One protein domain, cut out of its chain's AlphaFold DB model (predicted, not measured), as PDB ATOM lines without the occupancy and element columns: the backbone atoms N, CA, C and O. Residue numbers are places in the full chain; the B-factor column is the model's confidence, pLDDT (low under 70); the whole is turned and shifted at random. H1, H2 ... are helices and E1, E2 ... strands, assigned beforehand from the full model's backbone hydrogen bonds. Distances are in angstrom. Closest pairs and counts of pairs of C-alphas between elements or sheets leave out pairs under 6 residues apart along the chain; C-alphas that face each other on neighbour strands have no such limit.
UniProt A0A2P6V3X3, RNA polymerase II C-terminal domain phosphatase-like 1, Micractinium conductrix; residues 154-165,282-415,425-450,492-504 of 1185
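Overview. This is residues 154 to 165, 282 to 415, 425 to 450 and 492 to 504 of the 1185 residues of the protein "RNA polymerase II C-terminal domain phosphatase-like 1" of Micractinium conductrix (UniProt A0A2P6V3X3). A small, twisted sheet of four parallel strands has one long helix, H6, running along one face, with short helices round its rim and long loops that reach out at opposite sides, residues 292 to 313 and 363 to 384. The printed part has 185 residues, with six named helices and four named strands in the order E1 H1 E2 H2 H3 H4 E3 E4 H5 H6; the sheet's order is E2 E1 E3 E4. The class is mixed, helices and strands, with under half of the residues in named elements. The whole is compact, with a radius of gyration of the C-alphas of 16.7 A, and spans 50 by 48 by 38 A.

Arrangement. E1, residues 154 to 159, is an inner strand, parallel to E2, residues 314 to 319, at 27 degrees; N 315 and O 154 are 2.8 A apart, within hydrogen-bond range. E3, residues 385 to 388, is parallel to E1 at 10 degrees, with N 387 and O 157 at 2.8 A. E4, residues 402 to 404, is parallel to E3 at 37 degrees, with N 403 and O 386 at 2.8 A. H6, residues 427 to 450, makes two layers with the sheet, a helix on one face: it lies over E3 at a height over the sheet of 9.4 A and runs along the strands, at 7 degrees to E3 on the local plane. H1, residues 284 to 291, touches residues 434 to 438 of H6, the same way at a shallow tilt of 12 degrees; the closest C-alphas, of Ile 287 and Lys 438, are 5.8 A apart. H5, residues 410 to 415, only just touches H6, with 3 pairs of C-alphas within 8 A; the closest are those of Glu 413 and Met 427, 5.7 A. H3, residues 343 to 349, stands at the sheet's level, its closest C-alphas to E2 being those of Arg 349 and Tyr 317, 4.8 A. H2, residues 324 to 334, and H4, residues 359 to 362, only graze the sheet. Every O i to N i+4 pair is within hydrogen-bond range in H1, H2, H5 and H6; H3 has 1 of 3, and 2 of 4 O i to N i+3 pairs, and H4 is too short for an i+4 pair.

Along the chain. E1 begins at C-alpha 154 (88.025, 243.226, 267.618) and is 16.3 A long. E2 is 15.9 A, H2 15.3 A and H6 34.6 A, ending at C-alpha 450 (88.825, 251.820, 277.096).

Size, cuts and confidence. The C-alphas farthest apart are those of Ala 304 and His 374, 52.3 A. Cuts leave C-alpha gaps of 9.0 A from 165 to 282, 10.0 A from 415 to 425 and 17.8 A from 450 to 492. The links H1 to E2, H4 to E3 and E3 to E4 are long. The mean pLDDT of the printed part is 86.9; residues 295 to 311, 367 to 368 and 501 to 504 are under 70.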
ATOM      1  N   LEU A 154      86.781 243.152 268.391       93.12
ATOM      2  CA  LEU A 154      88.025 243.226 267.618       93.12
ATOM      3  C   LEU A 154      88.105 242.050 266.630       93.12
ATOM      4  O   LEU A 154      87.683 240.949 266.996       93.12
ATOM      5  N   PRO A 155      88.666 242.233 265.422       95.62
ATOM      6  CA  PRO A 155      89.011 241.118 264.553       95.62
ATOM      7  C   PRO A 155      90.052 240.240 265.245       95.62
ATOM      8  O   PRO A 155      91.057 240.753 265.741       95.62
ATOM      9  N   LEU A 156      89.819 238.931 265.257       97.38
ATOM     10  CA  LEU A 156      90.766 237.941 265.762       97.38
ATOM     11  C   LEU A 156      91.041 236.928 264.659       97.38
ATOM     12  O   LEU A 156      90.152 236.164 264.289       97.38
ATOM     13  N   VAL A 157      92.254 236.963 264.113       97.75
ATOM     14  CA  VAL A 157      92.701 236.052 263.061       97.75
ATOM     15  C   VAL A 157      93.502 234.924 263.689       97.75
ATOM     16  O   VAL A 157      94.517 235.178 264.330       97.75
ATOM     17  N   PHE A 158      93.061 233.692 263.473       97.56
ATOM     18  CA  PHE A 158      93.803 232.491 263.822       97.56
ATOM     19  C   PHE A 158      94.465 231.884 262.592       97.56
ATOM     20  O   PHE A 158      93.823 231.724 261.552       97.56
ATOM     21  N   ASP A 159      95.711 231.457 262.741       96.50
ATOM     22  CA  ASP A 159      96.194 230.303 261.994       96.50
ATOM     23  C   ASP A 159      95.693 228.981 262.610       96.50
ATOM     24  O   ASP A 159      95.316 228.930 263.782       96.50
ATOM     25  N   LEU A 160      95.655 227.913 261.810       95.56
ATOM     26  CA  LEU A 160      95.230 226.582 262.248       95.56
ATOM     27  C   LEU A 160      96.389 225.632 262.562       95.56
ATOM     28  O   LEU A 160      96.361 224.963 263.596       95.56
ATOM     29  N   ASP A 161      97.362 225.531 261.661       92.88
ATOM     30  CA  ASP A 161      98.253 224.380 261.529       92.88
ATOM     31  C   ASP A 161      99.553 224.603 262.288       92.88
ATOM     32  O   ASP A 161     100.308 225.513 261.972       92.88
ATOM     33  N   GLU A 162      99.808 223.779 263.304       94.00
ATOM     34  CA  GLU A 162     100.873 223.995 264.297       94.00
ATOM     35  C   GLU A 162     100.603 225.245 265.188       94.00
ATOM     36  O   GLU A 162     101.208 225.390 266.248       94.00
ATOM     37  N   THR A 163      99.576 226.061 264.897       96.12
ATOM     38  CA  THR A 163      99.069 227.127 265.789       96.12
ATOM     39  C   THR A 163      97.972 226.653 266.754       96.12
ATOM     40  O   THR A 163      98.133 226.790 267.968       96.12
ATOM     41  N   LEU A 164      96.848 226.106 266.265       96.56
ATOM     42  CA  LEU A 164      95.693 225.693 267.094       96.56
ATOM     43  C   LEU A 164      95.449 224.182 267.115       96.56
ATOM     44  O   LEU A 164      94.824 223.666 268.044       96.56
ATOM     45  N   LEU A 165      95.910 223.477 266.090       97.12
ATOM     46  CA  LEU A 165      95.793 222.034 265.961       97.12
ATOM     47  C   LEU A 165      96.932 221.479 265.111       97.12
ATOM     48  O   LEU A 165      97.658 222.207 264.436       97.12
ATOM     49  N   PRO A 282      96.104 221.677 273.607       93.31
ATOM     50  CA  PRO A 282      95.524 221.433 274.922       93.31
ATOM     51  C   PRO A 282      94.918 222.713 275.496       93.31
ATOM     52  O   PRO A 282      95.496 223.795 275.377       93.31
ATOM     53  N   ASN A 283      93.755 222.575 276.135       90.69
ATOM     54  CA  ASN A 283      92.994 223.682 276.729       90.69
ATOM     55  C   ASN A 283      92.411 224.702 275.718       90.69
ATOM     56  O   ASN A 283      91.939 225.767 276.121       90.69
ATOM     57  N   TRP A 284      92.343 224.367 274.418       92.31
ATOM     58  CA  TRP A 284      91.579 225.137 273.417       92.31
ATOM     59  C   TRP A 284      90.146 225.445 273.883       92.31
ATOM     60  O   TRP A 284      89.676 226.576 273.747       92.31
ATOM     61  N   GLN A 285      89.485 224.470 274.515       85.25
ATOM     62  CA  GLN A 285      88.110 224.588 275.002       85.25
ATOM     63  C   GLN A 285      87.891 225.812 275.912       85.25
ATOM     64  O   GLN A 285      86.864 226.477 275.800       85.25
ATOM     65  N   ALA A 286      88.849 226.172 276.777       81.31
ATOM     66  CA  ALA A 286      88.709 227.340 277.652       81.31
ATOM     67  C   ALA A 286      88.745 228.672 276.881       81.31
ATOM     68  O   ALA A 286      88.053 229.624 277.256       81.31
ATOM     69  N   ILE A 287      89.507 228.739 275.783       87.38
ATOM     70  CA  ILE A 287      89.496 229.877 274.856       87.38
ATOM     71  C   ILE A 287      88.193 229.893 274.047       87.38
ATOM     72  O   ILE A 287      87.551 230.940 273.976       87.38
ATOM     73  N   TRP A 288      87.753 228.754 273.507       88.06
ATOM     74  CA  TRP A 288      86.512 228.652 272.728       88.06
ATOM     75  C   TRP A 288      85.283 229.127 273.522       88.06
ATOM     76  O   TRP A 288      84.543 229.995 273.055       88.06
ATOM     77  N   VAL A 289      85.120 228.672 274.771       82.25
ATOM     78  CA  VAL A 289      84.013 229.087 275.659       82.25
ATOM     79  C   VAL A 289      84.075 230.593 275.995       82.25
ATOM     80  O   VAL A 289      83.038 231.261 276.091       82.25
ATOM     81  N   TYR A 290      85.277 231.166 276.131       82.94
ATOM     82  CA  TYR A 290      85.479 232.606 276.351       82.94
ATOM     83  C   TYR A 290      85.134 233.457 275.112       82.94
ATOM     84  O   TYR A 290      84.452 234.484 275.237       82.94
ATOM     85  N   LEU A 291      85.590 233.036 273.928       85.31
ATOM     86  CA  LEU A 291      85.408 233.744 272.659       85.31
ATOM     87  C   LEU A 291      83.969 233.646 272.141       85.31
ATOM     88  O   LEU A 291      83.399 234.674 271.769       85.31
ATOM     89  N   GLY A 292      83.366 232.454 272.224       77.25
ATOM     90  CA  GLY A 292      81.968 232.156 271.887       77.25
ATOM     91  C   GLY A 292      80.924 232.861 272.767       77.25
ATOM     92  O   GLY A 292      79.726 232.655 272.597       77.25
ATOM     93  N   GLY A 293      81.346 233.716 273.708       72.88
ATOM     94  CA  GLY A 293      80.441 234.537 274.516       72.88
ATOM     95  C   GLY A 293      79.610 233.735 275.521       72.88
ATOM     96  O   GLY A 293      78.549 234.209 275.937       72.88
ATOM     97  N   LEU A 294      80.082 232.536 275.890       72.25
ATOM     98  CA  LEU A 294      79.411 231.605 276.803       72.25
ATOM     99  C   LEU A 294      79.773 231.853 278.268       72.25
ATOM    100  O   LEU A 294      78.981 231.532 279.146       72.25
ATOM    101  N   LEU A 295      80.961 232.401 278.549       67.12
ATOM    102  CA  LEU A 295      81.323 232.814 279.906       67.12
ATOM    103  C   LEU A 295      80.579 234.090 280.290       67.12
ATOM    104  O   LEU A 295      80.700 235.115 279.602       67.12
ATOM    105  N   ASP A 296      79.888 234.062 281.428       58.50
ATOM    106  CA  ASP A 296      79.366 235.292 282.001       58.50
ATOM    107  C   ASP A 296      80.496 236.229 282.457       58.50
ATOM    108  O   ASP A 296      81.534 235.822 282.979       58.50
ATOM    109  N   THR A 297      80.286 237.522 282.228       55.97
ATOM    110  CA  THR A 297      81.242 238.596 282.501       55.97
ATOM    111  C   THR A 297      81.487 238.870 283.980       55.97
ATOM    112  O   THR A 297      82.548 239.398 284.294       55.97
ATOM    113  N   ALA A 298      80.540 238.555 284.868       53.12
ATOM    114  CA  ALA A 298      80.653 238.830 286.299       53.12
ATOM    115  C   ALA A 298      81.139 237.615 287.103       53.12
ATOM    116  O   ALA A 298      81.861 237.790 288.081       53.12
ATOM    117  N   THR A 299      80.769 236.393 286.701       57.88
ATOM    118  CA  THR A 299      81.103 235.164 287.452       57.88
ATOM    119  C   THR A 299      82.196 234.303 286.814       57.88
ATOM    120  O   THR A 299      82.686 233.387 287.468       57.88
ATOM    121  N   GLN A 300      82.556 234.551 285.547       59.50
ATOM    122  CA  GLN A 300      83.384 233.662 284.708       59.50
ATOM    123  C   GLN A 300      82.862 232.213 284.593       59.50
ATOM    124  O   GLN A 300      83.597 231.318 284.183       59.50
ATOM    125  N   GLN A 301      81.589 231.965 284.915       57.88
ATOM    126  CA  GLN A 301      80.957 230.651 284.777       57.88
ATOM    127  C   GLN A 301      80.306 230.501 283.397       57.88
ATOM    128  O   GLN A 301      79.902 231.487 282.777       57.88
ATOM    129  N   ALA A 302      80.186 229.261 282.921       58.34
ATOM    130  CA  ALA A 302      79.482 228.959 281.680       58.34
ATOM    131  C   ALA A 302      77.971 229.206 281.829       58.34
ATOM    132  O   ALA A 302      77.329 228.705 282.752       58.34
ATOM    133  N   ILE A 303      77.400 229.964 280.895       60.50
ATOM    134  CA  ILE A 303      75.959 230.189 280.774       60.50
ATOM    135  C   ILE A 303      75.318 228.897 280.243       60.50
ATOM    136  O   ILE A 303      75.757 228.355 279.228       60.50
ATOM    137  N   ALA A 304      74.285 228.400 280.928       49.16
ATOM    138  CA  ALA A 304      73.575 227.184 280.530       49.16
ATOM    139  C   ALA A 304      72.973 227.315 279.115       49.16
ATOM    140  O   ALA A 304      72.476 228.375 278.735       49.16
ATOM    141  N   ALA A 305      73.056 226.241 278.328       60.44
ATOM    142  CA  ALA A 305      73.046 226.329 276.870       60.44
ATOM    143  C   ALA A 305      71.730 226.841 276.245       60.44
ATOM    144  O   ALA A 305      70.679 226.208 276.325       60.44
ATOM    145  N   THR A 306      71.821 227.958 275.521       50.06
ATOM    146  CA  THR A 306      70.974 228.311 274.365       50.06
ATOM    147  C   THR A 306      71.741 229.344 273.508       50.06
ATOM    148  O   THR A 306      72.567 230.079 274.057       50.06
ATOM    149  N   PRO A 307      71.581 229.371 272.169       54.53
ATOM    150  CA  PRO A 307      72.603 229.912 271.263       54.53
ATOM    151  C   PRO A 307      72.379 231.382 270.861       54.53
ATOM    152  O   PRO A 307      71.358 231.987 271.187       54.53
ATOM    153  N   PRO A 308      73.289 231.916 270.030       52.78
ATOM    154  CA  PRO A 308      74.549 232.494 270.477       52.78
ATOM    155  C   PRO A 308      74.293 233.803 271.241       52.78
ATOM    156  O   PRO A 308      73.521 234.661 270.804       52.78
ATOM    157  N   SER A 309      74.960 234.004 272.380       50.09
ATOM    158  CA  SER A 309      74.759 235.243 273.138       50.09
ATOM    159  C   SER A 309      75.306 236.453 272.352       50.09
ATOM    160  O   SER A 309      76.348 236.352 271.696       50.09
ATOM    161  N   PRO A 310      74.679 237.645 272.434       49.97
ATOM    162  CA  PRO A 310      75.201 238.842 271.769       49.97
ATOM    163  C   PRO A 310      76.579 239.281 272.309       49.97
ATOM    164  O   PRO A 310      77.207 240.164 271.721       49.97
ATOM    165  N   LYS A 311      77.073 238.652 273.389       61.84
ATOM    166  CA  LYS A 311      78.329 238.955 274.089       61.84
ATOM    167  C   LYS A 311      79.600 238.431 273.391       61.84
ATOM    168  O   LYS A 311      80.654 238.485 274.028       61.84
ATOM    169  N   LEU A 312      79.554 237.931 272.143       74.44
ATOM    170  CA  LEU A 312      80.779 237.623 271.378       74.44
ATOM    171  C   LEU A 312      81.746 238.814 271.470       74.44
ATOM    172  O   LEU A 312      81.368 239.953 271.187       74.44
ATOM    173  N   ARG A 313      82.971 238.545 271.932       79.38
ATOM    174  CA  ARG A 313      83.960 239.571 272.324       79.38
ATOM    175  C   ARG A 313      84.867 239.979 271.169       79.38
ATOM    176  O   ARG A 313      85.377 241.099 271.146       79.38
ATOM    177  N   PHE A 314      85.045 239.056 270.237       90.62
ATOM    178  CA  PHE A 314      85.860 239.164 269.042       90.62
ATOM    179  C   PHE A 314      85.023 238.781 267.832       90.62
ATOM    180  O   PHE A 314      83.946 238.195 267.957       90.62
ATOM    181  N   GLU A 315      85.532 239.122 266.662       91.94
ATOM    182  CA  GLU A 315      84.966 238.747 265.384       91.94
ATOM    183  C   GLU A 315      85.998 237.867 264.668       91.94
ATOM    184  O   GLU A 315      87.056 238.343 264.253       91.94
ATOM    185  N   ALA A 316      85.740 236.557 264.648       94.69
ATOM    186  CA  ALA A 316      86.747 235.546 264.339       94.69
ATOM    187  C   ALA A 316      86.982 235.369 262.829       94.69
ATOM    188  O   ALA A 316      86.055 235.408 262.016       94.69
ATOM    189  N   TYR A 317      88.242 235.138 262.480       97.06
ATOM    190  CA  TYR A 317      88.743 234.843 261.143       97.06
ATOM    191  C   TYR A 317      89.802 233.748 261.229       97.06
ATOM    192  O   TYR A 317      90.443 233.562 262.261       97.06
ATOM    193  N   VAL A 318      89.985 233.030 260.129       96.19
ATOM    194  CA  VAL A 318      90.833 231.843 260.048       96.19
ATOM    195  C   VAL A 318      91.665 231.902 258.779       96.19
ATOM    196  O   VAL A 318      91.142 232.230 257.712       96.19
ATOM    197  N   CYS A 319      92.936 231.530 258.872       95.44
ATOM    198  CA  CYS A 319      93.800 231.288 257.728       95.44
ATOM    199  C   CYS A 319      94.565 229.967 257.857       95.44
ATOM    200  O   CYS A 319      94.881 229.517 258.952       95.44
ATOM    201  N   THR A 320      94.899 229.369 256.718       93.88
ATOM    202  CA  THR A 320      95.904 228.305 256.601       93.88
ATOM    203  C   THR A 320      96.518 228.336 255.195       93.88
ATOM    204  O   THR A 320      95.920 228.849 254.241       93.88
ATOM    205  N   ALA A 321      97.725 227.785 255.051       92.00
ATOM    206  CA  ALA A 321      98.334 227.507 253.753       92.00
ATOM    207  C   ALA A 321      97.750 226.251 253.063       92.00
ATOM    208  O   ALA A 321      97.995 226.055 251.871       92.00
ATOM    209  N   ALA A 322      96.996 225.418 253.788       92.00
ATOM    210  CA  ALA A 322      96.351 224.201 253.296       92.00
ATOM    211  C   ALA A 322      95.077 224.480 252.472       92.00
ATOM    212  O   ALA A 322      94.612 225.616 252.358       92.00
ATOM    213  N   GLU A 323      94.522 223.433 251.862       92.69
ATOM    214  CA  GLU A 323      93.370 223.515 250.954       92.69
ATOM    215  C   GLU A 323      92.042 223.799 251.677       92.69
ATOM    216  O   GLU A 323      91.924 223.684 252.899       92.69
ATOM    217  N   ARG A 324      91.015 224.203 250.919       92.88
ATOM    218  CA  ARG A 324      89.774 224.737 251.496       92.88
ATOM    219  C   ARG A 324      88.963 223.695 252.274       92.88
ATOM    220  O   ARG A 324      88.573 223.985 253.406       92.88
ATOM    221  N   GLY A 325      88.786 222.494 251.726       93.69
ATOM    222  CA  GLY A 325      88.070 221.411 252.409       93.69
ATOM    223  C   GLY A 325      88.733 221.005 253.728       93.69
ATOM    224  O   GLY A 325      88.042 220.672 254.691       93.69
ATOM    225  N   TYR A 326      90.066 221.119 253.803       95.38
ATOM    226  CA  TYR A 326      90.814 220.957 255.047       95.38
ATOM    227  C   TYR A 326      90.535 222.105 256.021       95.38
ATOM    228  O   TYR A 326      90.131 221.848 257.150       95.38
ATOM    229  N   ALA A 327      90.673 223.362 255.586       95.94
ATOM    230  CA  ALA A 327      90.442 224.536 256.430       95.94
ATOM    231  C   ALA A 327      89.024 224.568 257.038       95.94
ATOM    232  O   ALA A 327      88.844 224.952 258.194       95.94
ATOM    233  N   LEU A 328      88.015 224.136 256.273       95.75
ATOM    234  CA  LEU A 328      86.631 224.024 256.737       95.75
ATOM    235  C   LEU A 328      86.433 222.905 257.766       95.75
ATOM    236  O   LEU A 328      85.700 223.114 258.733       95.75
ATOM    237  N   GLU A 329      87.079 221.748 257.593       95.38
ATOM    238  CA  GLU A 329      86.980 220.644 258.556       95.38
ATOM    239  C   GLU A 329      87.780 220.916 259.831       95.38
ATOM    240  O   GLU A 329      87.256 220.753 260.929       95.38
ATOM    241  N   ALA A 330      89.006 221.419 259.694       96.25
ATOM    242  CA  ALA A 330      89.847 221.857 260.798       96.25
ATOM    243  C   ALA A 330      89.147 222.933 261.648       96.25
ATOM    244  O   ALA A 330      89.131 222.838 262.876       96.25
ATOM    245  N   TRP A 331      88.471 223.905 261.018       96.19
ATOM    246  CA  TRP A 331      87.665 224.867 261.770       96.19
ATOM    247  C   TRP A 331      86.394 224.266 262.378       96.19
ATOM    248  O   TRP A 331      86.049 224.610 263.502       96.19
ATOM    249  N   ARG A 332      85.697 223.345 261.702       94.31
ATOM    250  CA  ARG A 332      84.546 222.636 262.296       94.31
ATOM    251  C   ARG A 332      84.954 221.805 263.518       94.31
ATOM    252  O   ARG A 332      84.183 221.684 264.461       94.31
ATOM    253  N   VAL A 333      86.164 221.261 263.517       93.56
ATOM    254  CA  VAL A 333      86.759 220.543 264.648       93.56
ATOM    255  C   VAL A 333      87.033 221.475 265.841       93.56
ATOM    256  O   VAL A 333      86.810 221.060 266.978       93.56
ATOM    257  N   LEU A 334      87.436 222.728 265.591       94.75
ATOM    258  CA  LEU A 334      87.673 223.772 266.606       94.75
ATOM    259  C   LEU A 334      86.399 224.496 267.085       94.75
ATOM    260  O   LEU A 334      86.346 224.943 268.228       94.75
ATOM    261  N   ASP A 335      85.401 224.644 266.214       92.69
ATOM    262  CA  ASP A 335      84.150 225.384 266.424       92.69
ATOM    263  C   ASP A 335      82.952 224.528 265.948       92.69
ATOM    264  O   ASP A 335      82.353 224.821 264.899       92.69
ATOM    265  N   PRO A 336      82.629 223.432 266.669       87.12
ATOM    266  CA  PRO A 336      81.647 222.434 266.235       87.12
ATOM    267  C   PRO A 336      80.236 223.011 266.125       87.12
ATOM    268  O   PRO A 336      79.591 222.851 265.091       87.12
ATOM    269  N   ASP A 337      79.794 223.761 267.135       83.69
ATOM    270  CA  ASP A 337      78.475 224.404 267.175       83.69
ATOM    271  C   ASP A 337      78.392 225.711 266.352       83.69
ATOM    272  O   ASP A 337      77.349 226.367 266.315       83.69
ATOM    273  N   GLY A 338      79.487 226.122 265.697       86.94
ATOM    274  CA  GLY A 338      79.540 227.327 264.861       86.94
ATOM    275  C   GLY A 338      79.360 228.645 265.620       86.94
ATOM    276  O   GLY A 338      78.896 229.629 265.042       86.94
ATOM    277  N   TRP A 339      79.690 228.670 266.913       84.50
ATOM    278  CA  TRP A 339      79.455 229.814 267.795       84.50
ATOM    279  C   TRP A 339      80.410 230.982 267.542       84.50
ATOM    280  O   TRP A 339      80.037 232.125 267.804       84.50
ATOM    281  N   MET A 340      81.610 230.730 267.009       88.69
ATOM    282  CA  MET A 340      82.574 231.789 266.684       88.69
ATOM    283  C   MET A 340      82.527 232.201 265.209       88.69
ATOM    284  O   MET A 340      82.606 233.394 264.908       88.69
ATOM    285  N   ILE A 341      82.377 231.240 264.288       92.00
ATOM    286  CA  ILE A 341      82.117 231.505 262.866       92.00
ATOM    287  C   ILE A 341      80.917 230.660 262.409       92.00
ATOM    288  O   ILE A 341      81.092 229.485 262.044       92.00
ATOM    289  N   PRO A 342      79.717 231.274 262.359       89.06
ATOM    290  CA  PRO A 342      78.520 230.669 261.790       89.06
ATOM    291  C   PRO A 342      78.746 230.140 260.373       89.06
ATOM    292  O   PRO A 342      79.509 230.707 259.584       89.06
ATOM    293  N   THR A 343      78.089 229.028 260.053       88.06
ATOM    294  CA  THR A 343      78.343 228.221 258.851       88.06
ATOM    295  C   THR A 343      78.227 229.010 257.542       88.06
ATOM    296  O   THR A 343      79.078 228.867 256.665       88.06
ATOM    297  N   ASP A 344      77.252 229.915 257.435       88.62
ATOM    298  CA  ASP A 344      77.058 230.828 256.299       88.62
ATOM    299  C   ASP A 344      78.243 231.792 256.091       88.62
ATOM    300  O   ASP A 344      78.593 232.158 254.964       88.62
ATOM    301  N   GLN A 345      78.922 232.165 257.178       91.38
ATOM    302  CA  GLN A 345      80.049 233.095 257.169       91.38
ATOM    303  C   GLN A 345      81.377 232.405 256.836       91.38
ATOM    304  O   GLN A 345      82.330 233.079 256.431       91.38
ATOM    305  N   ARG A 346      81.460 231.067 256.910       92.00
ATOM    306  CA  ARG A 346      82.697 230.302 256.634       92.00
ATOM    307  C   ARG A 346      83.217 230.484 255.199       92.00
ATOM    308  O   ARG A 346      84.417 230.347 254.968       92.00
ATOM    309  N   ARG A 347      82.379 230.906 254.238       90.06
ATOM    310  CA  ARG A 347      82.824 231.322 252.883       90.06
ATOM    311  C   ARG A 347      83.606 232.642 252.852       90.06
ATOM    312  O   ARG A 347      84.347 232.870 251.904       90.06
ATOM    313  N   ARG A 348      83.448 233.507 253.858       90.12
ATOM    314  CA  ARG A 348      84.132 234.811 253.959       90.12
ATOM    315  C   ARG A 348      85.212 234.863 255.040       90.12
ATOM    316  O   ARG A 348      86.108 235.685 254.922       90.12
ATOM    317  N   ARG A 349      85.100 234.042 256.091       93.69
ATOM    318  CA  ARG A 349      85.980 234.105 257.275       93.69
ATOM    319  C   ARG A 349      87.034 233.000 257.355       93.69
ATOM    320  O   ARG A 349      88.000 233.173 258.085       93.69
ATOM    321  N   VAL A 350      86.861 231.896 256.621       94.62
ATOM    322  CA  VAL A 350      87.852 230.808 256.531       94.62
ATOM    323  C   VAL A 350      88.618 230.950 255.219       94.62
ATOM    324  O   VAL A 350      88.091 230.636 254.147       94.62
ATOM    325  N   HIS A 351      89.846 231.459 255.316       92.88
ATOM    326  CA  HIS A 351      90.789 231.676 254.219       92.88
ATOM    327  C   HIS A 351      91.786 230.512 254.110       92.88
ATOM    328  O   HIS A 351      92.157 229.904 255.111       92.88
ATOM    329  N   SER A 352      92.226 230.188 252.893       91.56
ATOM    330  CA  SER A 352      92.971 228.952 252.603       91.56
ATOM    331  C   SER A 352      93.958 229.115 251.436       91.56
ATOM    332  O   SER A 352      93.863 230.062 250.650       91.56
ATOM    333  N   GLY A 353      94.893 228.174 251.288       81.94
ATOM    334  CA  GLY A 353      95.758 228.013 250.110       81.94
ATOM    335  C   GLY A 353      96.834 229.087 249.903       81.94
ATOM    336  O   GLY A 353      97.434 229.155 248.832       81.94
ATOM    337  N   SER A 354      97.077 229.956 250.890       78.50
ATOM    338  CA  SER A 354      97.992 231.103 250.759       78.50
ATOM    339  C   SER A 354      99.281 230.892 251.556       78.50
ATOM    340  O   SER A 354      99.245 230.804 252.778       78.50
ATOM    341  N   LYS A 355     100.432 230.824 250.869       72.88
ATOM    342  CA  LYS A 355     101.751 230.601 251.507       72.88
ATOM    343  C   LYS A 355     102.345 231.836 252.190       72.88
ATOM    344  O   LYS A 355     103.136 231.683 253.110       72.88
ATOM    345  N   ALA A 356     101.988 233.028 251.719       77.31
ATOM    346  CA  ALA A 356     102.224 234.290 252.413       77.31
ATOM    347  C   ALA A 356     100.885 234.755 252.995       77.31
ATOM    348  O   ALA A 356      99.864 234.697 252.297       77.31
ATOM    349  N   LYS A 357     100.878 235.173 254.261       86.94
ATOM    350  CA  LYS A 357      99.667 235.580 254.978       86.94
ATOM    351  C   LYS A 357      99.521 237.100 254.914       86.94
ATOM    352  O   LYS A 357     100.399 237.845 255.339       86.94
ATOM    353  N   SER A 358      98.391 237.559 254.379       88.44
ATOM    354  CA  SER A 358      98.068 238.982 254.263       88.44
ATOM    355  C   SER A 358      96.769 239.281 254.994       88.44
ATOM    356  O   SER A 358      95.719 238.726 254.649       88.44
ATOM    357  N   LEU A 359      96.814 240.182 255.979       91.94
ATOM    358  CA  LEU A 359      95.632 240.564 256.756       91.94
ATOM    359  C   LEU A 359      94.548 241.181 255.858       91.94
ATOM    360  O   LEU A 359      93.358 240.945 256.059       91.94
ATOM    361  N   ALA A 360      94.961 241.917 254.820       90.12
ATOM    362  CA  ALA A 360      94.060 242.497 253.830       90.12
ATOM    363  C   ALA A 360      93.280 241.426 253.047       90.12
ATOM    364  O   ALA A 360      92.094 241.610 252.779       90.12
ATOM    365  N   ALA A 361      93.921 240.296 252.727       89.75
ATOM    366  CA  ALA A 361      93.269 239.175 252.057       89.75
ATOM    367  C   ALA A 361      92.312 238.426 252.999       89.75
ATOM    368  O   ALA A 361      91.160 238.208 252.632       89.75
ATOM    369  N   VAL A 362      92.758 238.096 254.220       93.06
ATOM    370  CA  VAL A 362      91.959 237.339 255.207       93.06
ATOM    371  C   VAL A 362      90.708 238.108 255.651       93.06
ATOM    372  O   VAL A 362      89.643 237.514 255.803       93.06
ATOM    373  N   LEU A 363      90.803 239.432 255.815       92.50
ATOM    374  CA  LEU A 363      89.663 240.286 256.178       92.50
ATOM    375  C   LEU A 363      88.835 240.770 254.969       92.50
ATOM    376  O   LEU A 363      87.809 241.423 255.161       92.50
ATOM    377  N   GLY A 364      89.257 240.476 253.732       88.75
ATOM    378  CA  GLY A 364      88.568 240.902 252.505       88.75
ATOM    379  C   GLY A 364      88.649 242.408 252.205       88.75
ATOM    380  O   GLY A 364      87.769 242.946 251.535       88.75
ATOM    381  N   LEU A 365      89.684 243.096 252.697       87.12
ATOM    382  CA  LEU A 365      89.831 244.559 252.656       87.12
ATOM    383  C   LEU A 365      90.444 245.107 251.355       87.12
ATOM    384  O   LEU A 365      90.487 246.322 251.177       87.12
ATOM    385  N   GLY A 366      90.910 244.240 250.451       73.12
ATOM    386  CA  GLY A 366      91.412 244.625 249.130       73.12
ATOM    387  C   GLY A 366      92.641 243.830 248.682       73.12
ATOM    388  O   GLY A 366      92.964 242.779 249.234       73.12
ATOM    389  N   ARG A 367      93.329 244.339 247.652       61.94
ATOM    390  CA  ARG A 367      94.640 243.851 247.193       61.94
ATOM    391  C   ARG A 367      95.545 245.040 246.884       61.94
ATOM    392  O   ARG A 367      95.287 245.776 245.936       61.94
ATOM    393  N   GLY A 368      96.611 245.195 247.658       67.25
ATOM    394  CA  GLY A 368      97.585 246.274 247.532       67.25
ATOM    395  C   GLY A 368      98.381 246.427 248.826       67.25
ATOM    396  O   GLY A 368      98.092 245.757 249.813       67.25
ATOM    397  N   SER A 369      99.370 247.317 248.821       76.50
ATOM    398  CA  SER A 369     100.014 247.800 250.045       76.50
ATOM    399  C   SER A 369      99.545 249.230 250.293       76.50
ATOM    400  O   SER A 369      99.525 250.031 249.357       76.50
ATOM    401  N   LEU A 370      99.153 249.554 251.526       86.19
ATOM    402  CA  LEU A 370      98.815 250.928 251.890       86.19
ATOM    403  C   LEU A 370     100.110 251.704 252.159       86.19
ATOM    404  O   LEU A 370     100.921 251.239 252.965       86.19
ATOM    405  N   PRO A 371     100.322 252.880 251.542       87.81
ATOM    406  CA  PRO A 371     101.438 253.737 251.908       87.81
ATOM    407  C   PRO A 371     101.195 254.318 253.304       87.81
ATOM    408  O   PRO A 371     100.150 254.913 253.562       87.81
ATOM    409  N   GLY A 372     102.165 254.144 254.195       87.50
ATOM    410  CA  GLY A 372     102.261 254.801 255.494       87.50
ATOM    411  C   GLY A 372     103.346 255.882 255.513       87.50
ATOM    412  O   GLY A 372     104.060 256.110 254.530       87.50
ATOM    413  N   ALA A 373     103.500 256.533 256.668       86.56
ATOM    414  CA  ALA A 373     104.536 257.541 256.876       86.56
ATOM    415  C   ALA A 373     105.951 256.977 256.629       86.56
ATOM    416  O   ALA A 373     106.255 255.813 256.907       86.56
ATOM    417  N   HIS A 374     106.829 257.826 256.097       87.69
ATOM    418  CA  HIS A 374     108.201 257.511 255.683       87.69
ATOM    419  C   HIS A 374     108.296 256.367 254.652       87.69
ATOM    420  O   HIS A 374     109.312 255.678 254.582       87.69
ATOM    421  N   GLY A 375     107.234 256.140 253.868       81.31
ATOM    422  CA  GLY A 375     107.177 255.095 252.840       81.31
ATOM    423  C   GLY A 375     107.071 253.666 253.384       81.31
ATOM    424  O   GLY A 375     107.196 252.712 252.616       81.31
ATOM    425  N   ARG A 376     106.846 253.490 254.693       83.75
ATOM    426  CA  ARG A 376     106.609 252.169 255.294       83.75
ATOM    427  C   ARG A 376     105.218 251.651 254.895       83.75
ATOM    428  O   ARG A 376     104.300 252.461 254.790       83.75
ATOM    429  N   PRO A 377     105.020 250.338 254.694       86.62
ATOM    430  CA  PRO A 377     103.685 249.792 254.464       86.62
ATOM    431  C   PRO A 377     102.830 249.919 255.736       86.62
ATOM    432  O   PRO A 377     103.315 249.662 256.837       86.62
ATOM    433  N   ALA A 378     101.558 250.289 255.591       89.06
ATOM    434  CA  ALA A 378     100.590 250.379 256.685       89.06
ATOM    435  C   ALA A 378      99.659 249.149 256.734       89.06
ATOM    436  O   ALA A 378      99.402 248.491 255.720       89.06
ATOM    437  N   SER A 379      99.142 248.831 257.924       92.06
ATOM    438  CA  SER A 379      98.127 247.787 258.097       92.06
ATOM    439  C   SER A 379      96.772 248.251 257.560       92.06
ATOM    440  O   SER A 379      96.362 249.387 257.779       92.06
ATOM    441  N   HIS A 380      96.036 247.353 256.901       91.19
ATOM    442  CA  HIS A 380      94.653 247.615 256.483       91.19
ATOM    443  C   HIS A 380      93.655 247.562 257.655       91.19
ATOM    444  O   HIS A 380      92.529 248.038 257.519       91.19
ATOM    445  N   MET A 381      94.047 246.972 258.792       94.62
ATOM    446  CA  MET A 381      93.227 246.898 260.002       94.62
ATOM    447  C   MET A 381      94.121 246.856 261.256       94.62
ATOM    448  O   MET A 381      94.326 245.785 261.833       94.62
ATOM    449  N   PRO A 382      94.649 248.007 261.715       95.69
ATOM    450  CA  PRO A 382      95.571 248.068 262.859       95.69
ATOM    451  C   PRO A 382      94.985 247.629 264.218       95.69
ATOM    452  O   PRO A 382      95.722 247.474 265.193       95.69
ATOM    453  N   LEU A 383      93.658 247.458 264.302       96.50
ATOM    454  CA  LEU A 383      92.949 246.949 265.487       96.50
ATOM    455  C   LEU A 383      92.693 245.430 265.452       96.50
ATOM    456  O   LEU A 383      92.077 244.900 266.375       96.50
ATOM    457  N   ALA A 384      93.121 244.726 264.398       97.00
ATOM    458  CA  ALA A 384      93.071 243.266 264.360       97.00
ATOM    459  C   ALA A 384      94.159 242.655 265.253       97.00
ATOM    460  O   ALA A 384      95.295 243.134 265.268       97.00
ATOM    461  N   VAL A 385      93.819 241.568 265.938       98.00
ATOM    462  CA  VAL A 385      94.775 240.695 266.628       98.00
ATOM    463  C   VAL A 385      95.003 239.459 265.765       98.00
ATOM    464  O   VAL A 385      94.046 238.907 265.216       98.00
ATOM    465  N   ILE A 386      96.253 239.026 265.648       98.12
ATOM    466  CA  ILE A 386      96.641 237.802 264.945       98.12
ATOM    467  C   ILE A 386      97.214 236.824 265.976       98.12
ATOM    468  O   ILE A 386      97.982 237.234 266.843       98.12
ATOM    469  N   VAL A 387      96.850 235.547 265.887       98.00
ATOM    470  CA  VAL A 387      97.426 234.446 266.671       98.00
ATOM    471  C   VAL A 387      97.992 233.427 265.687       98.00
ATOM    472  O   VAL A 387      97.258 232.895 264.853       98.00
ATOM    473  N   ASP A 388      99.298 233.201 265.776       97.75
ATOM    474  CA  ASP A 388     100.094 232.417 264.829       97.75
ATOM    475  C   ASP A 388     101.318 231.848 265.560       97.75
ATOM    476  O   ASP A 388     101.821 232.481 266.493       97.75
ATOM    477  N   ASP A 389     101.838 230.695 265.146       96.75
ATOM    478  CA  ASP A 389     103.141 230.219 265.624       96.75
ATOM    479  C   ASP A 389     104.304 231.016 264.997       96.75
ATOM    480  O   ASP A 389     105.413 231.051 265.544       96.75
ATOM    481  N   ARG A 390     104.060 231.697 263.865       94.56
ATOM    482  CA  ARG A 390     105.100 232.317 263.032       94.56
ATOM    483  C   ARG A 390     104.788 233.750 262.619       94.56
ATOM    484  O   ARG A 390     103.849 234.049 261.883       94.56
ATOM    485  N   VAL A 391     105.667 234.658 263.035       94.56
ATOM    486  CA  VAL A 391     105.581 236.087 262.706       94.56
ATOM    487  C   VAL A 391     106.036 236.357 261.265       94.56
ATOM    488  O   VAL A 391     105.451 237.183 260.571       94.56
ATOM    489  N   GLU A 392     107.058 235.653 260.771       93.56
ATOM    490  CA  GLU A 392     107.778 236.013 259.540       93.56
ATOM    491  C   GLU A 392     107.035 235.696 258.230       93.56
ATOM    492  O   GLU A 392     107.472 236.108 257.156       93.56
ATOM    493  N   ILE A 393     105.910 234.981 258.311       92.44
ATOM    494  CA  ILE A 393     105.037 234.649 257.170       92.44
ATOM    495  C   ILE A 393     103.932 235.680 256.912       92.44
ATOM    496  O   ILE A 393     103.233 235.575 255.898       92.44
ATOM    497  N   TRP A 394     103.786 236.669 257.797       93.44
ATOM    498  CA  TRP A 394     102.877 237.800 257.620       93.44
ATOM    499  C   TRP A 394     103.540 238.960 256.882       93.44
ATOM    500  O   TRP A 394     104.740 239.208 257.036       93.44
ATOM    501  N   ASP A 395     102.735 239.715 256.128       90.88
ATOM    502  CA  ASP A 395     103.125 241.017 255.574       90.88
ATOM    503  C   ASP A 395     103.798 241.891 256.649       90.88
ATOM    504  O   ASP A 395     103.321 241.984 257.780       90.88
ATOM    505  N   ALA A 396     104.890 242.580 256.297       90.12
ATOM    506  CA  ALA A 396     105.707 243.340 257.252       90.12
ATOM    507  C   ALA A 396     104.931 244.426 258.031       90.12
ATOM    508  O   ALA A 396     105.322 244.781 259.138       90.12
ATOM    509  N   SER A 397     103.816 244.925 257.486       90.38
ATOM    510  CA  SER A 397     102.905 245.868 258.151       90.38
ATOM    511  C   SER A 397     101.928 245.226 259.146       90.38
ATOM    512  O   SER A 397     101.138 245.932 259.767       90.38
ATOM    513  N   ASN A 398     101.954 243.898 259.291       93.62
ATOM    514  CA  ASN A 398     101.103 243.124 260.197       93.62
ATOM    515  C   ASN A 398     101.892 242.306 261.229       93.62
ATOM    516  O   ASN A 398     101.293 241.834 262.190       93.62
ATOM    517  N   GLN A 399     103.214 242.178 261.088       94.81
ATOM    518  CA  GLN A 399     104.060 241.392 261.999       94.81
ATOM    519  C   GLN A 399     103.972 241.866 263.460       94.81
ATOM    520  O   GLN A 399     103.920 241.044 264.371       94.81
ATOM    521  N   GLY A 400     103.845 243.176 263.695       95.19
ATOM    522  CA  GLY A 400     103.616 243.737 265.030       95.19
ATOM    523  C   GLY A 400     102.253 243.393 265.654       95.19
ATOM    524  O   GLY A 400     102.078 243.575 266.852       95.19
ATOM    525  N   GLN A 401     101.286 242.885 264.879       96.75
ATOM    526  CA  GLN A 401      99.948 242.502 265.353       96.75
ATOM    527  C   GLN A 401      99.850 241.021 265.782       96.75
ATOM    528  O   GLN A 401      98.765 240.575 266.162       96.75
ATOM    529  N   VAL A 402     100.952 240.263 265.703       97.62
ATOM    530  CA  VAL A 402     101.001 238.821 265.988       97.62
ATOM    531  C   VAL A 402     101.304 238.557 267.467       97.62
ATOM    532  O   VAL A 402     102.400 238.833 267.952       97.62
ATOM    533  N   LEU A 403     100.346 237.956 268.174       97.12
ATOM    534  CA  LEU A 403     100.588 237.232 269.420       97.12
ATOM    535  C   LEU A 403     101.173 235.861 269.065       97.12
ATOM    536  O   LEU A 403     100.437 234.939 268.708       97.12
ATOM    537  N   GLN A 404     102.501 235.747 269.131       96.44
ATOM    538  CA  GLN A 404     103.187 234.500 268.809       96.44
ATOM    539  C   GLN A 404     102.956 233.440 269.898       96.44
ATOM    540  O   GLN A 404     103.184 233.695 271.085       96.44
ATOM    541  N   VAL A 405     102.543 232.241 269.486       96.31
ATOM    542  CA  VAL A 405     102.462 231.046 270.343       96.31
ATOM    543  C   VAL A 405     103.598 230.065 270.025       96.31
ATOM    544  O   VAL A 405     104.235 230.175 268.983       96.31
ATOM    545  N   GLU A 406     103.869 229.095 270.904       96.38
ATOM    546  CA  GLU A 406     104.818 228.018 270.564       96.38
ATOM    547  C   GLU A 406     104.233 227.137 269.442       96.38
ATOM    548  O   GLU A 406     103.030 226.858 269.495       96.38
ATOM    549  N   PRO A 407     105.018 226.642 268.470       96.88
ATOM    550  CA  PRO A 407     104.534 225.678 267.481       96.88
ATOM    551  C   PRO A 407     104.093 224.374 268.155       96.88
ATOM    552  O   PRO A 407     104.899 223.707 268.802       96.88
ATOM    553  N   PHE A 408     102.822 224.011 267.998       97.50
ATOM    554  CA  PHE A 408     102.198 222.838 268.602       97.50
ATOM    555  C   PHE A 408     102.652 221.550 267.908       97.50
ATOM    556  O   PHE A 408     102.471 221.377 266.701       97.50
ATOM    557  N   ARG A 409     103.226 220.623 268.674       96.94
ATOM    558  CA  ARG A 409     103.772 219.336 268.222       96.94
ATOM    559  C   ARG A 409     103.424 218.236 269.229       96.94
ATOM    560  O   ARG A 409     104.303 217.754 269.951       96.94
ATOM    561  N   PRO A 410     102.168 217.758 269.240       95.94
ATOM    562  CA  PRO A 410     101.633 216.951 270.337       95.94
ATOM    563  C   PRO A 410     102.426 215.672 270.635       95.94
ATOM    564  O   PRO A 410     102.505 215.258 271.786       95.94
ATOM    565  N   TRP A 411     103.036 215.039 269.627       97.12
ATOM    566  CA  TRP A 411     103.873 213.850 269.832       97.12
ATOM    567  C   TRP A 411     105.222 214.173 270.501       97.12
ATOM    568  O   TRP A 411     105.647 213.427 271.382       97.12
ATOM    569  N   GLU A 412     105.873 215.277 270.115       96.19
ATOM    570  CA  GLU A 412     107.155 215.736 270.682       96.19
ATOM    571  C   GLU A 412     106.941 216.245 272.122       96.19
ATOM    572  O   GLU A 412     107.674 215.862 273.032       96.19
ATOM    573  N   GLU A 413     105.872 217.009 272.360       96.38
ATOM    574  CA  GLU A 413     105.494 217.564 273.670       96.38
ATOM    575  C   GLU A 413     105.000 216.518 274.671       96.38
ATOM    576  O   GLU A 413     105.351 216.577 275.853       96.38
ATOM    577  N   GLN A 414     104.183 215.554 274.229       95.69
ATOM    578  CA  GLN A 414     103.747 214.453 275.086       95.69
ATOM    579  C   GLN A 414     104.943 213.571 275.463       95.69
ATOM    580  O   GLN A 414     105.107 213.237 276.635       95.69
ATOM    581  N   ALA A 415     105.824 213.251 274.509       96.50
ATOM    582  CA  ALA A 415     107.043 212.500 274.793       96.50
ATOM    583  C   ALA A 415     108.010 213.270 275.713       96.50
ATOM    584  O   ALA A 415     108.593 212.672 276.618       96.50
ATOM    585  N   PRO A 425     108.938 222.473 275.226       93.88
ATOM    586  CA  PRO A 425     107.483 222.512 275.302       93.88
ATOM    587  C   PRO A 425     106.895 221.164 275.747       93.88
ATOM    588  O   PRO A 425     107.420 220.095 275.440       93.88
ATOM    589  N   THR A 426     105.793 221.226 276.492       95.31
ATOM    590  CA  THR A 426     105.038 220.077 277.010       95.31
ATOM    591  C   THR A 426     103.547 220.386 276.920       95.31
ATOM    592  O   THR A 426     103.160 221.557 276.906       95.31
ATOM    593  N   MET A 427     102.688 219.364 276.930       93.56
ATOM    594  CA  MET A 427     101.231 219.572 276.900       93.56
ATOM    595  C   MET A 427     100.755 220.452 278.074       93.56
ATOM    596  O   MET A 427      99.867 221.289 277.906       93.56
ATOM    597  N   ALA A 428     101.393 220.327 279.245       92.25
ATOM    598  CA  ALA A 428     101.169 221.193 280.402       92.25
ATOM    599  C   ALA A 428     101.550 222.664 280.132       92.25
ATOM    600  O   ALA A 428     100.704 223.548 280.273       92.25
ATOM    601  N   THR A 429     102.777 222.946 279.677       94.81
ATOM    602  CA  THR A 429     103.220 224.332 279.418       94.81
ATOM    603  C   THR A 429     102.474 224.997 278.257       94.81
ATOM    604  O   THR A 429     102.303 226.220 278.260       94.81
ATOM    605  N   LEU A 430     101.961 224.217 277.297       95.00
ATOM    606  CA  LEU A 430     101.059 224.721 276.260       95.00
ATOM    607  C   LEU A 430      99.652 225.015 276.789       95.00
ATOM    608  O   LEU A 430      99.090 226.051 276.439       95.00
ATOM    609  N   SER A 431      99.106 224.179 277.677       93.19
ATOM    610  CA  SER A 431      97.847 224.471 278.380       93.19
ATOM    611  C   SER A 431      97.936 225.795 279.157       93.19
ATOM    612  O   SER A 431      97.052 226.650 279.045       93.19
ATOM    613  N   GLU A 432      99.054 226.031 279.853       93.12
ATOM    614  CA  GLU A 432      99.369 227.304 280.519       93.12
ATOM    615  C   GLU A 432      99.556 228.472 279.537       93.12
ATOM    616  O   GLU A 432      99.252 229.620 279.865       93.12
ATOM    617  N   GLN A 433     100.080 228.227 278.331       94.25
ATOM    618  CA  GLN A 433     100.148 229.249 277.281       94.25
ATOM    619  C   GLN A 433      98.749 229.616 276.771       94.25
ATOM    620  O   GLN A 433      98.483 230.796 276.568       94.25
ATOM    621  N   MET A 434      97.829 228.654 276.657       93.44
ATOM    622  CA  MET A 434      96.434 228.919 276.282       93.44
ATOM    623  C   MET A 434      95.661 229.664 277.384       93.44
ATOM    624  O   MET A 434      94.858 230.544 277.075       93.44
ATOM    625  N   VAL A 435      95.953 229.421 278.673       89.94
ATOM    626  CA  VAL A 435      95.435 230.286 279.757       89.94
ATOM    627  C   VAL A 435      95.944 231.722 279.591       89.94
ATOM    628  O   VAL A 435      95.138 232.651 279.600       89.94
ATOM    629  N   ARG A 436      97.254 231.910 279.381       92.06
ATOM    630  CA  ARG A 436      97.858 233.241 279.189       92.06
ATOM    631  C   ARG A 436      97.300 233.962 277.960       92.06
ATOM    632  O   ARG A 436      96.931 235.125 278.073       92.06
ATOM    633  N   LEU A 437      97.144 233.273 276.828       93.81
ATOM    634  CA  LEU A 437      96.592 233.836 275.592       93.81
ATOM    635  C   LEU A 437      95.151 234.349 275.773       93.81
ATOM    636  O   LEU A 437      94.821 235.425 275.278       93.81
ATOM    637  N   LYS A 438      94.296 233.634 276.521       90.00
ATOM    638  CA  LYS A 438      92.947 234.115 276.885       90.00
ATOM    639  C   LYS A 438      93.003 235.480 277.581       90.00
ATOM    640  O   LYS A 438      92.197 236.360 277.273       90.00
ATOM    641  N   ASP A 439      93.947 235.649 278.504       87.75
ATOM    642  CA  ASP A 439      94.090 236.869 279.299       87.75
ATOM    643  C   ASP A 439      94.777 237.995 278.514       87.75
ATOM    644  O   ASP A 439      94.344 239.142 278.594       87.75
ATOM    645  N   GLU A 440      95.749 237.676 277.654       93.56
ATOM    646  CA  GLU A 440      96.351 238.634 276.719       93.56
ATOM    647  C   GLU A 440      95.317 239.184 275.719       93.56
ATOM    648  O   GLU A 440      95.248 240.396 275.495       93.56
ATOM    649  N   LEU A 441      94.427 238.326 275.202       92.50
ATOM    650  CA  LEU A 441      93.276 238.736 274.392       92.50
ATOM    651  C   LEU A 441      92.296 239.612 275.193       92.50
ATOM    652  O   LEU A 441      91.869 240.664 274.709       92.50
ATOM    653  N   PHE A 442      91.932 239.217 276.419       89.31
ATOM    654  CA  PHE A 442      91.066 240.022 277.289       89.31
ATOM    655  C   PHE A 442      91.637 241.426 277.526       89.31
ATOM    656  O   PHE A 442      90.937 242.415 277.290       89.31
ATOM    657  N   ASN A 443      92.913 241.519 277.902       89.31
ATOM    658  CA  ASN A 443      93.596 242.781 278.158       89.31
ATOM    659  C   ASN A 443      93.671 243.645 276.892       89.31
ATOM    660  O   ASN A 443      93.262 244.805 276.939       89.31
ATOM    661  N   LEU A 444      94.096 243.098 275.741       93.12
ATOM    662  CA  LEU A 444      94.107 243.835 274.466       93.12
ATOM    663  C   LEU A 444      92.743 244.455 274.160       93.12
ATOM    664  O   LEU A 444      92.653 245.646 273.852       93.12
ATOM    665  N   ARG A 445      91.664 243.676 274.296       90.75
ATOM    666  CA  ARG A 445      90.300 244.164 274.075       90.75
ATOM    667  C   ARG A 445      89.904 245.253 275.076       90.75
ATOM    668  O   ARG A 445      89.289 246.241 274.672       90.75
ATOM    669  N   MET A 446      90.244 245.086 276.355       88.00
ATOM    670  CA  MET A 446      89.954 246.064 277.407       88.00
ATOM    671  C   MET A 446      90.688 247.388 277.172       88.00
ATOM    672  O   MET A 446      90.029 248.423 277.095       88.00
ATOM    673  N   HIS A 447      92.011 247.367 276.975       89.94
ATOM    674  CA  HIS A 447      92.810 248.566 276.678       89.94
ATOM    675  C   HIS A 447      92.337 249.263 275.399       89.94
ATOM    676  O   HIS A 447      92.165 250.484 275.396       89.94
ATOM    677  N   THR A 448      92.046 248.499 274.337       93.44
ATOM    678  CA  THR A 448      91.563 249.056 273.061       93.44
ATOM    679  C   THR A 448      90.249 249.808 273.239       93.44
ATOM    680  O   THR A 448      90.167 250.992 272.911       93.44
ATOM    681  N   PHE A 449      89.214 249.163 273.788       91.31
ATOM    682  CA  PHE A 449      87.915 249.819 273.922       91.31
ATOM    683  C   PHE A 449      87.885 250.879 275.030       91.31
ATOM    684  O   PHE A 449      87.222 251.894 274.833       91.31
ATOM    685  N   HIS A 450      88.649 250.739 276.118       89.44
ATOM    686  CA  HIS A 450      88.825 251.820 277.096       89.44
ATOM    687  C   HIS A 450      89.393 253.079 276.427       89.44
ATOM    688  O   HIS A 450      88.793 254.149 276.505       89.44
ATOM    689  N   ALA A 492     103.781 246.054 271.891       94.12
ATOM    690  CA  ALA A 492     105.086 246.659 272.177       94.12
ATOM    691  C   ALA A 492     105.160 247.317 273.572       94.12
ATOM    692  O   ALA A 492     106.176 247.208 274.257       94.12
ATOM    693  N   ALA A 493     104.071 247.940 274.033       90.19
ATOM    694  CA  ALA A 493     103.965 248.512 275.378       90.19
ATOM    695  C   ALA A 493     103.717 247.471 276.495       90.19
ATOM    696  O   ALA A 493     103.556 247.846 277.652       90.19
ATOM    697  N   ASN A 494     103.656 246.171 276.172       90.81
ATOM    698  CA  ASN A 494     103.289 245.077 277.084       90.81
ATOM    699  C   ASN A 494     101.913 245.228 277.774       90.81
ATOM    700  O   ASN A 494     101.610 244.500 278.718       90.81
ATOM    701  N   LEU A 495     101.028 246.100 277.274       85.31
ATOM    702  CA  LEU A 495      99.694 246.330 277.851       85.31
ATOM    703  C   LEU A 495      98.768 245.114 277.707       85.31
ATOM    704  O   LEU A 495      97.894 244.909 278.542       85.31
ATOM    705  N   HIS A 496      99.027 244.233 276.736       87.38
ATOM    706  CA  HIS A 496      98.425 242.895 276.677       87.38
ATOM    707  C   HIS A 496      98.670 242.053 277.951       87.38
ATOM    708  O   HIS A 496      97.874 241.179 278.268       87.38
ATOM    709  N   ARG A 497      99.705 242.343 278.750       86.94
ATOM    710  CA  ARG A 497      99.980 241.683 280.044       86.94
ATOM    711  C   ARG A 497      99.562 242.517 281.261       86.94
ATOM    712  O   ARG A 497      99.684 242.047 282.390       86.94
ATOM    713  N   ALA A 498      99.054 243.732 281.054       80.38
ATOM    714  CA  ALA A 498      98.611 244.625 282.119       80.38
ATOM    715  C   ALA A 498      97.102 244.472 282.375       80.38
ATOM    716  O   ALA A 498      96.282 244.817 281.525       80.38
ATOM    717  N   VAL A 499      96.744 244.004 283.576       75.44
ATOM    718  CA  VAL A 499      95.349 243.745 283.998       75.44
ATOM    719  C   VAL A 499      94.544 245.033 284.234       75.44
ATOM    720  O   VAL A 499      93.319 245.027 284.139       75.44
ATOM    721  N   GLN A 500      95.212 246.148 284.544       71.12
ATOM    722  CA  GLN A 500      94.571 247.455 284.721       71.12
ATOM    723  C   GLN A 500      94.759 248.327 283.469       71.12
ATOM    724  O   GLN A 500      95.849 248.304 282.888       71.12
ATOM    725  N   PRO A 501      93.739 249.105 283.055       69.88
ATOM    726  CA  PRO A 501      93.882 250.079 281.980       69.88
ATOM    727  C   PRO A 501      94.907 251.162 282.340       69.88
ATOM    728  O   PRO A 501      95.052 251.532 283.505       69.88
ATOM    729  N   GLU A 502      95.583 251.702 281.325       68.12
ATOM    730  CA  GLU A 502      96.420 252.900 281.460       68.12
ATOM    731  C   GLU A 502      95.613 254.046 282.104       68.12
ATOM    732  O   GLU A 502      94.473 254.313 281.705       68.12
ATOM    733  N   ALA A 503      96.196 254.712 283.108       65.38
ATOM    734  CA  ALA A 503      95.556 255.838 283.783       65.38
ATOM    735  C   ALA A 503      95.246 256.968 282.787       65.38
ATOM    736  O   ALA A 503      96.015 257.226 281.858       65.38
ATOM    737  N   LEU A 504      94.117 257.657 282.979       64.62
ATOM    738  CA  LEU A 504      93.718 258.744 282.085       64.62
ATOM    739  C   LEU A 504      94.798 259.844 282.075       64.62
ATOM    740  O   LEU A 504      95.286 260.215 283.143       64.62
TER     741      LEU A 504